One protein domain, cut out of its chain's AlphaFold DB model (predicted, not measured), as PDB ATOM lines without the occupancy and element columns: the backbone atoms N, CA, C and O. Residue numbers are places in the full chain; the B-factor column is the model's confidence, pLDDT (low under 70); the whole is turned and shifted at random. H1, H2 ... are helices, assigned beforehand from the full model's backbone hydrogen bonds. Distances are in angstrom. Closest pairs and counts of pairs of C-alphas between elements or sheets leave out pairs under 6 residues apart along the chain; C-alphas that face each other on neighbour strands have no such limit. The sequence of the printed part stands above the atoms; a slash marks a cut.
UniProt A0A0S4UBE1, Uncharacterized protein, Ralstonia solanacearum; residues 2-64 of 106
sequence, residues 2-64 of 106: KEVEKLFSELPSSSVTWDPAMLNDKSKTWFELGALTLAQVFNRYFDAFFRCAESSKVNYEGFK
ATOM      1  N   LYS A   2      14.283  28.835  12.849       89.62
ATOM      2  CA  LYS A   2      14.996  29.638  11.820       89.62
ATOM      3  C   LYS A   2      16.371  30.140  12.272       89.62
ATOM      4  O   LYS A   2      17.334  30.071  11.526       89.62
ATOM      5  N   GLU A   3      16.472  30.613  13.512       91.44
ATOM      6  CA  GLU A   3      17.753  31.063  14.074       91.44
ATOM      7  C   GLU A   3      18.763  29.917  14.195       91.44
ATOM      8  O   GLU A   3      19.926  30.086  13.850       91.44
ATOM      9  N   VAL A   4      18.311  28.731  14.614       92.25
ATOM     10  CA  VAL A   4      19.157  27.531  14.712       92.25
ATOM     11  C   VAL A   4      19.629  27.086  13.331       92.25
ATOM     12  O   VAL A   4      20.801  26.782  13.166       92.25
ATOM     13  N   GLU A   5      18.745  27.087  12.335       95.50
ATOM     14  CA  GLU A   5      19.099  26.778  10.948       95.50
ATOM     15  C   GLU A   5      20.136  27.763  10.394       95.50
ATOM     16  O   GLU A   5      21.112  27.353   9.763       95.50
ATOM     17  N   LYS A   6      19.973  29.059  10.684       96.56
ATOM     18  CA  LYS A   6      20.948  30.088  10.313       96.56
ATOM     19  C   LYS A   6      22.307  29.825  10.964       96.56
ATOM     20  O   LYS A   6      23.307  29.778  10.256       96.56
ATOM     21  N   LEU A   7      22.339  29.580  12.274       96.69
ATOM     22  CA  LEU A   7      23.567  29.216  12.991       96.69
ATOM     23  C   LEU A   7      24.213  27.963  12.381       96.69
ATOM     24  O   LEU A   7      25.413  27.922  12.142       96.69
ATOM     25  N   PHE A   8      23.411  26.949  12.064       97.12
ATOM     26  CA  PHE A   8      23.884  25.700  11.467       97.12
ATOM     27  C   PHE A   8      24.382  25.879  10.027       97.12
ATOM     28  O   PHE A   8      25.170  25.064   9.547       97.12
ATOM     29  N   SER A   9      23.949  26.930   9.331       97.19
ATOM     30  CA  SER A   9      24.422  27.266   7.985       97.19
ATOM     31  C   SER A   9      25.830  27.860   8.005       97.19
ATOM     32  O   SER A   9      26.551  27.746   7.020       97.19
ATOM     33  N   GLU A  10      26.227  28.463   9.126       97.25
ATOM     34  CA  GLU A  10      27.559  29.041   9.339       97.25
ATOM     35  C   GLU A  10      28.566  28.001   9.864       97.25
ATOM     36  O   GLU A  10      29.777  28.206   9.791       97.25
ATOM     37  N   LEU A  11      28.079  26.862  10.369       97.12
ATOM     38  CA  LEU A  11      28.904  25.801  10.937       97.12
ATOM     39  C   LEU A  11      29.222  24.718   9.896       97.12
ATOM     40  O   LEU A  11      28.296  24.108   9.349       97.12
ATOM     41  N   PRO A  12      30.510  24.411   9.648       96.06
ATOM     42  CA  PRO A  12      30.879  23.323   8.757       96.06
ATOM     43  C   PRO A  12      30.473  21.977   9.363       96.06
ATOM     44  O   PRO A  12      30.548  21.782  10.578       96.06
ATOM     45  N   SER A  13      30.085  21.013   8.530       92.62
ATOM     46  CA  SER A  13      29.708  19.664   8.984       92.62
ATOM     47  C   SER A  13      30.849  18.927   9.695       92.62
ATOM     48  O   SER A  13      30.603  18.089  10.560       92.62
ATOM     49  N   SER A  14      32.097  19.290   9.389       91.50
ATOM     50  CA  SER A  14      33.311  18.789  10.039       91.50
ATOM     51  C   SER A  14      33.517  19.299  11.470       91.50
ATOM     52  O   SER A  14      34.401  18.803  12.162       91.50
ATOM     53  N   SER A  15      32.714  20.265  11.935       92.81
ATOM     54  CA  SER A  15      32.750  20.738  13.330       92.81
ATOM     55  C   SER A  15      32.202  19.717  14.334       92.81
ATOM     56  O   SER A  15      32.415  19.865  15.537       92.81
ATOM     57  N   VAL A  16      31.516  18.677  13.855       90.31
ATOM     58  CA  VAL A  16      30.955  17.596  14.667       90.31
ATOM     59  C   VAL A  16      31.727  16.309  14.393       90.31
ATOM     60  O   VAL A  16      31.947  15.929  13.244       90.31
ATOM     61  N   THR A  17      32.122  15.609  15.456       90.31
ATOM     62  CA  THR A  17      32.664  14.251  15.343       90.31
ATOM     63  C   THR A  17      31.512  13.267  15.188       90.31
ATOM     64  O   THR A  17      30.785  12.991  16.141       90.31
ATOM     65  N   TRP A  18      31.333  12.754  13.976       86.56
ATOM     66  CA  TRP A  18      30.300  11.770  13.663       86.56
ATOM     67  C   TRP A  18      30.726  10.369  14.096       86.56
ATOM     68  O   TRP A  18      31.884   9.990  13.915       86.56
ATOM     69  N   ASP A  19      29.785   9.584  14.625       85.94
ATOM     70  CA  ASP A  19      30.005   8.157  14.858       85.94
ATOM     71  C   ASP A  19      30.217   7.452  13.503       85.94
ATOM     72  O   ASP A  19      29.320   7.492  12.650       85.94
ATOM     73  N   PRO A  20      31.366   6.780  13.286       81.56
ATOM     74  CA  PRO A  20      31.622   6.018  12.071       81.56
ATOM     75  C   PRO A  20      30.528   4.996  11.749       81.56
ATOM     76  O   PRO A  20      30.254   4.744  10.578       81.56
ATOM     77  N   ALA A  21      29.866   4.438  12.767       80.69
ATOM     78  CA  ALA A  21      28.789   3.470  12.598       80.69
ATOM     79  C   ALA A  21      27.504   4.075  12.012       80.69
ATOM     80  O   ALA A  21      26.644   3.311  11.569       80.69
ATOM     81  N   MET A  22      27.365   5.407  12.018       76.06
ATOM     82  CA  MET A  22      26.268   6.146  11.381       76.06
ATOM     83  C   MET A  22      26.591   6.549   9.937       76.06
ATOM     84  O   MET A  22      25.685   6.921   9.190       76.06
ATOM     85  N   LEU A  23      27.861   6.484   9.524       71.19
ATOM     86  CA  LEU A  23      28.274   6.873   8.181       71.19
ATOM     87  C   LEU A  23      27.708   5.881   7.151       71.19
ATOM     88  O   LEU A  23      27.982   4.685   7.208       71.19
ATOM     89  N   ASN A  24      26.942   6.396   6.187       68.25
ATOM     90  CA  ASN A  24      26.390   5.665   5.033       68.25
ATOM     91  C   ASN A  24      25.340   4.578   5.331       68.25
ATOM     92  O   ASN A  24      24.968   3.834   4.423       68.25
ATOM     93  N   ASP A  25      24.808   4.507   6.553       78.00
ATOM     94  CA  ASP A  25      23.752   3.555   6.906       78.00
ATOM     95  C   ASP A  25      22.396   4.256   7.080       78.00
ATOM     96  O   ASP A  25      22.061   4.787   8.144       78.00
ATOM     97  N   LYS A  26      21.576   4.216   6.019       79.31
ATOM     98  CA  LYS A  26      20.218   4.787   6.024       79.31
ATOM     99  C   LYS A  26      19.254   4.082   6.983       79.31
ATOM    100  O   LYS A  26      18.205   4.643   7.293       79.31
ATOM    101  N   SER A  27      19.585   2.879   7.459       82.75
ATOM    102  CA  SER A  27      18.798   2.215   8.506       82.75
ATOM    103  C   SER A  27      19.014   2.853   9.882       82.75
ATOM    104  O   SER A  27      18.153   2.732  10.752       82.75
ATOM    105  N   LYS A  28      20.125   3.579  10.062       80.25
ATOM    106  CA  LYS A  28      20.500   4.237  11.320       80.25
ATOM    107  C   LYS A  28      20.267   5.739  11.309       80.25
ATOM    108  O   LYS A  28      19.890   6.295  12.337       80.25
ATOM    109  N   THR A  29      20.500   6.414  10.183       83.75
ATOM    110  CA  THR A  29      20.315   7.866  10.095       83.75
ATOM    111  C   THR A  29      19.903   8.347   8.710       83.75
ATOM    112  O   THR A  29      20.229   7.752   7.690       83.75
ATOM    113  N   TRP A  30      19.195   9.474   8.689       84.31
ATOM    114  CA  TRP A  30      18.802  10.196   7.480       84.31
ATOM    115  C   TRP A  30      19.673  11.443   7.253       84.31
ATOM    116  O   TRP A  30      19.281  12.332   6.503       84.31
ATOM    117  N   PHE A  31      20.818  11.541   7.938       86.50
ATOM    118  CA  PHE A  31      21.754  12.653   7.795       86.50
ATOM    119  C   PHE A  31      22.480  12.618   6.450       86.50
ATOM    120  O   PHE A  31      23.037  11.597   6.047       86.50
ATOM    121  N   GLU A  32      22.549  13.778   5.801       81.06
ATOM    122  CA  GLU A  32      23.335  13.991   4.585       81.06
ATOM    123  C   GLU A  32      24.792  14.300   4.964       81.06
ATOM    124  O   GLU A  32      25.259  15.434   4.885       81.06
ATOM    125  N   LEU A  33      25.517  13.284   5.437       77.50
ATOM    126  CA  LEU A  33      26.856  13.424   6.034       77.50
ATOM    127  C   LEU A  33      27.948  13.911   5.059       77.50
ATOM    128  O   LEU A  33      29.027  14.298   5.497       77.50
ATOM    129  N   GLY A  34      27.676  13.918   3.750       78.81
ATOM    130  CA  GLY A  34      28.551  14.507   2.727       78.81
ATOM    131  C   GLY A  34      28.360  16.013   2.521       78.81
ATOM    132  O   GLY A  34      29.023  16.604   1.671       78.81
ATOM    133  N   ALA A  35      27.435  16.638   3.248       88.19
ATOM    134  CA  ALA A  35      27.142  18.052   3.094       88.19
ATOM    135  C   ALA A  35      28.196  18.957   3.748       88.19
ATOM    136  O   ALA A  35      28.941  18.537   4.633       88.19
ATOM    137  N   LEU A  36      28.258  20.220   3.321       93.06
ATOM    138  CA  LEU A  36      29.286  21.170   3.753       93.06
ATOM    139  C   LEU A  36      28.963  21.811   5.101       93.06
ATOM    140  O   LEU A  36      29.877  22.100   5.870       93.06
ATOM    141  N   THR A  37      27.681  22.031   5.393       96.56
ATOM    142  CA  THR A  37      27.232  22.728   6.605       96.56
ATOM    143  C   THR A  37      26.293  21.865   7.430       96.56
ATOM    144  O   THR A  37      25.612  20.981   6.903       96.56
ATOM    145  N   LEU A  38      26.206  22.135   8.733       95.69
ATOM    146  CA  LEU A  38      25.246  21.440   9.590       95.69
ATOM    147  C   LEU A  38      23.800  21.693   9.142       95.69
ATOM    148  O   LEU A  38      22.967  20.798   9.257       95.69
ATOM    149  N   ALA A  39      23.492  22.859   8.567       95.69
ATOM    150  CA  ALA A  39      22.148  23.130   8.059       95.69
ATOM    151  C   ALA A  39      21.755  22.145   6.958       95.69
ATOM    152  O   ALA A  39      20.640  21.632   6.954       95.69
ATOM    153  N   GLN A  40      22.695  21.817   6.071       94.56
ATOM    154  CA  GLN A  40      22.469  20.832   5.023       94.56
ATOM    155  C   GLN A  40      22.359  19.408   5.586       94.56
ATOM    156  O   GLN A  40      21.459  18.674   5.182       94.56
ATOM    157  N   VAL A  41      23.206  19.038   6.557       93.44
ATOM    158  CA  VAL A  41      23.144  17.721   7.224       93.44
ATOM    159  C   VAL A  41      21.770  17.485   7.868       93.44
ATOM    160  O   VAL A  41      21.207  16.396   7.753       93.44
ATOM    161  N   PHE A  42      21.217  18.514   8.519       92.25
ATOM    162  CA  PHE A  42      19.946  18.458   9.248       92.25
ATOM    163  C   PHE A  42      18.743  19.007   8.465       92.25
ATOM    164  O   PHE A  42      17.657  19.111   9.037       92.25
ATOM    165  N   ASN A  43      18.893  19.317   7.172       92.50
ATOM    166  CA  ASN A  43      17.882  20.006   6.358       92.50
ATOM    167  C   ASN A  43      16.487  19.382   6.505       92.50
ATOM    168  O   ASN A  43      15.524  20.055   6.861       92.50
ATOM    169  N   ARG A  44      16.400  18.053   6.372       91.06
ATOM    170  CA  ARG A  44      15.140  17.308   6.504       91.06
ATOM    171  C   ARG A  44      14.377  17.626   7.798       91.06
ATOM    172  O   ARG A  44      13.149  17.642   7.789       91.06
ATOM    173  N   TYR A  45      15.082  17.848   8.905       90.06
ATOM    174  CA  TYR A  45      14.475  18.145  10.203       90.06
ATOM    175  C   TYR A  45      14.012  19.597  10.299       90.06
ATOM    176  O   TYR A  45      12.930  19.841  10.834       90.06
ATOM    177  N   PHE A  46      14.782  20.545   9.755       92.88
ATOM    178  CA  PHE A  46      14.342  21.936   9.635       92.88
ATOM    179  C   PHE A  46      13.082  22.026   8.768       92.88
ATOM    180  O   PHE A  46      12.064  22.550   9.222       92.88
ATOM    181  N   ASP A  47      13.096  21.398   7.592       92.31
ATOM    182  CA  ASP A  47      11.948  21.309   6.687       92.31
ATOM    183  C   ASP A  47      10.719  20.686   7.355       92.31
ATOM    184  O   ASP A  47       9.613  21.226   7.271       92.31
ATOM    185  N   ALA A  48      10.893  19.552   8.042       89.88
ATOM    186  CA  ALA A  48       9.805  18.894   8.756       89.88
ATOM    187  C   ALA A  48       9.224  19.800   9.850       89.88
ATOM    188  O   ALA A  48       8.004  19.921   9.961       89.88
ATOM    189  N   PHE A  49      10.082  20.480  10.616       90.19
ATOM    190  CA  PHE A  49       9.642  21.432  11.628       90.19
ATOM    191  C   PHE A  49       8.816  22.565  11.008       90.19
ATOM    192  O   PHE A  49       7.719  22.846  11.491       90.19
ATOM    193  N   PHE A  50       9.299  23.195   9.931       92.31
ATOM    194  CA  PHE A  50       8.576  24.292   9.283       92.31
ATOM    195  C   PHE A  50       7.234  23.848   8.728       92.31
ATOM    196  O   PHE A  50       6.237  24.530   8.942       92.31
ATOM    197  N   ARG A  51       7.182  22.685   8.076       91.38
ATOM    198  CA  ARG A  51       5.926  22.129   7.560       91.38
ATOM    199  C   ARG A  51       4.920  21.881   8.676       91.38
ATOM    200  O   ARG A  51       3.766  22.270   8.531       91.38
ATOM    201  N   CYS A  52       5.342  21.283   9.789       89.50
ATOM    202  CA  CYS A  52       4.463  21.051  10.936       89.50
ATOM    203  C   CYS A  52       3.974  22.366  11.560       89.50
ATOM    204  O   CYS A  52       2.785  22.501  11.846       89.50
ATOM    205  N   ALA A  53       4.866  23.343  11.737       89.81
ATOM    206  CA  ALA A  53       4.524  24.641  12.311       89.81
ATOM    207  C   ALA A  53       3.542  25.424  11.422       89.81
ATOM    208  O   ALA A  53       2.508  25.886  11.902       89.81
ATOM    209  N   GLU A  54       3.820  25.524  10.119       92.56
ATOM    210  CA  GLU A  54       2.932  26.198   9.167       92.56
ATOM    211  C   GLU A  54       1.596  25.461   9.036       92.56
ATOM    212  O   GLU A  54       0.543  26.094   9.047       92.56
ATOM    213  N   SER A  55       1.606  24.123   8.993       91.12
ATOM    214  CA  SER A  55       0.370  23.337   8.946       91.12
ATOM    215  C   SER A  55      -0.497  23.552  10.186       91.12
ATOM    216  O   SER A  55      -1.714  23.659  10.055       91.12
ATOM    217  N   SER A  56       0.102  23.625  11.377       89.75
ATOM    218  CA  SER A  56      -0.631  23.908  12.616       89.75
ATOM    219  C   SER A  56      -1.211  25.319  12.612       89.75
ATOM    220  O   SER A  56      -2.376  25.504  12.956       89.75
ATOM    221  N   LYS A  57      -0.449  26.306  12.131       91.69
ATOM    222  CA  LYS A  57      -0.935  27.679  11.983       91.69
ATOM    223  C   LYS A  57      -2.126  27.763  11.026       91.69
ATOM    224  O   LYS A  57      -3.133  28.372  11.369       91.69
ATOM    225  N   VAL A  58      -2.030  27.142   9.850       92.56
ATOM    226  CA  VAL A  58      -3.125  27.111   8.864       92.56
ATOM    227  C   VAL A  58      -4.350  26.395   9.429       92.56
ATOM    228  O   VAL A  58      -5.467  26.869   9.240       92.56
ATOM    229  N   ASN A  59      -4.155  25.287  10.149       91.25
ATOM    230  CA  ASN A  59      -5.243  24.581  10.818       91.25
ATOM    231  C   ASN A  59      -5.946  25.487  11.844       91.25
ATOM    232  O   ASN A  59      -7.163  25.630  11.796       91.25
ATOM    233  N   TYR A  60      -5.189  26.151  12.714       92.81
ATOM    234  CA  TYR A  60      -5.761  27.072  13.690       92.81
ATOM    235  C   TYR A  60      -6.531  28.211  13.016       92.81
ATOM    236  O   TYR A  60      -7.714  28.394  13.281       92.81
ATOM    237  N   GLU A  61      -5.899  28.947  12.102       93.88
ATOM    238  CA  GLU A  61      -6.541  30.097  11.456       93.88
ATOM    239  C   GLU A  61      -7.773  29.705  10.630       93.88
ATOM    240  O   GLU A  61      -8.734  30.466  10.574       93.88
ATOM    241  N   GLY A  62      -7.764  28.518  10.014       93.81
ATOM    242  CA  GLY A  62      -8.872  28.034   9.193       93.81
ATOM    243  C   GLY A  62     -10.052  27.468   9.984       93.81
ATOM    244  O   GLY A  62     -11.179  27.521   9.496       93.81
ATOM    245  N   PHE A  63      -9.816  26.923  11.183       92.69
ATOM    246  CA  PHE A  63     -10.834  26.177  11.931       92.69
ATOM    247  C   PHE A  63     -11.164  26.745  13.317       92.69
ATOM    248  O   PHE A  63     -12.105  26.252  13.935       92.69
ATOM    249  N   LYS A  64     -10.472  27.785  13.803       92.69
ATOM    250  CA  LYS A  64     -10.697  28.364  15.147       92.69
ATOM    251  C   LYS A  64     -12.146  28.769  15.439       92.69
ATOM    252  O   LYS A  64     -12.567  28.669  16.587       92.69
TER     253      LYS A  64
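This is residues 2 to 64 of the 106 residues of an uncharacterized protein of Ralstonia solanacearum (UniProt A0A0S4UBE1). A long helix, H3, sticks out like a handle, with residues 51 to 64 standing free, from a small head made of H1, the short helix H2 and a long loop, residues 11 to 37. H2 sits at the root of the handle and packs on H1, H1 runs back beside the first turns of H3 without clearly touching it, and the loop swings out in a wide arc at the end of the head away from the free part of H3 before it returns to H2. The printed part has 63 residues with three named helices, in the order H1, H2, H3 along the chain, and no named strand; the class is all helix. The whole is loose, with a radius of gyration of the C-alphas of 15.0 A, and flat in outline, spanning 48 by 28 by 13 A, the free end of H3 making much of the length.

The longest helix is H3, residues 43 to 63, which measures 29.9 A from C-alpha 43 at (17.882, 20.006, 6.358) to C-alpha 63 at (-10.834, 26.177, 11.931). Before it comes H2, residues 38 to 41, four residues. H1, residues 2 to 10, begins with C-alpha 2 at (14.996, 29.638, 11.820) and is 12.8 A long. Residues 11 to 37 hold no named element.

H3 is close to but not clearly touching H1, with 1 pair of C-alphas within 8 A, those of Glu 5 and Phe 46 at 6.9 A. The two run opposite ways at a shallow tilt of 16 degrees. H1 and H2 touch, with 9 pairs of C-alphas within 8 A; the closest are those of Phe 8 and Ala 39, 4.6 A apart. H2 and H3 meet only through their link. In H1 and H3 every pair of O of residue i and N of residue i+4 is within hydrogen-bond range; H2 is too short for such a pair, and its one pair of O of residue i and N of residue i+3 is within range.

The two C-alphas farthest apart are those of Pro 20 and Lys 64, at 48.0 A. Without residues 51 to 64 the body has 49 residues, spans 30 by 23 by 12 A and has a radius of gyration of 10.8 A. The link from H1 to H2, of 27 residues, is long, and that from H2 to H3, of 1 residue, is tight. The printed part has no cut. Its mean pLDDT is 89.4, and one residue, Asn 24, is under 70.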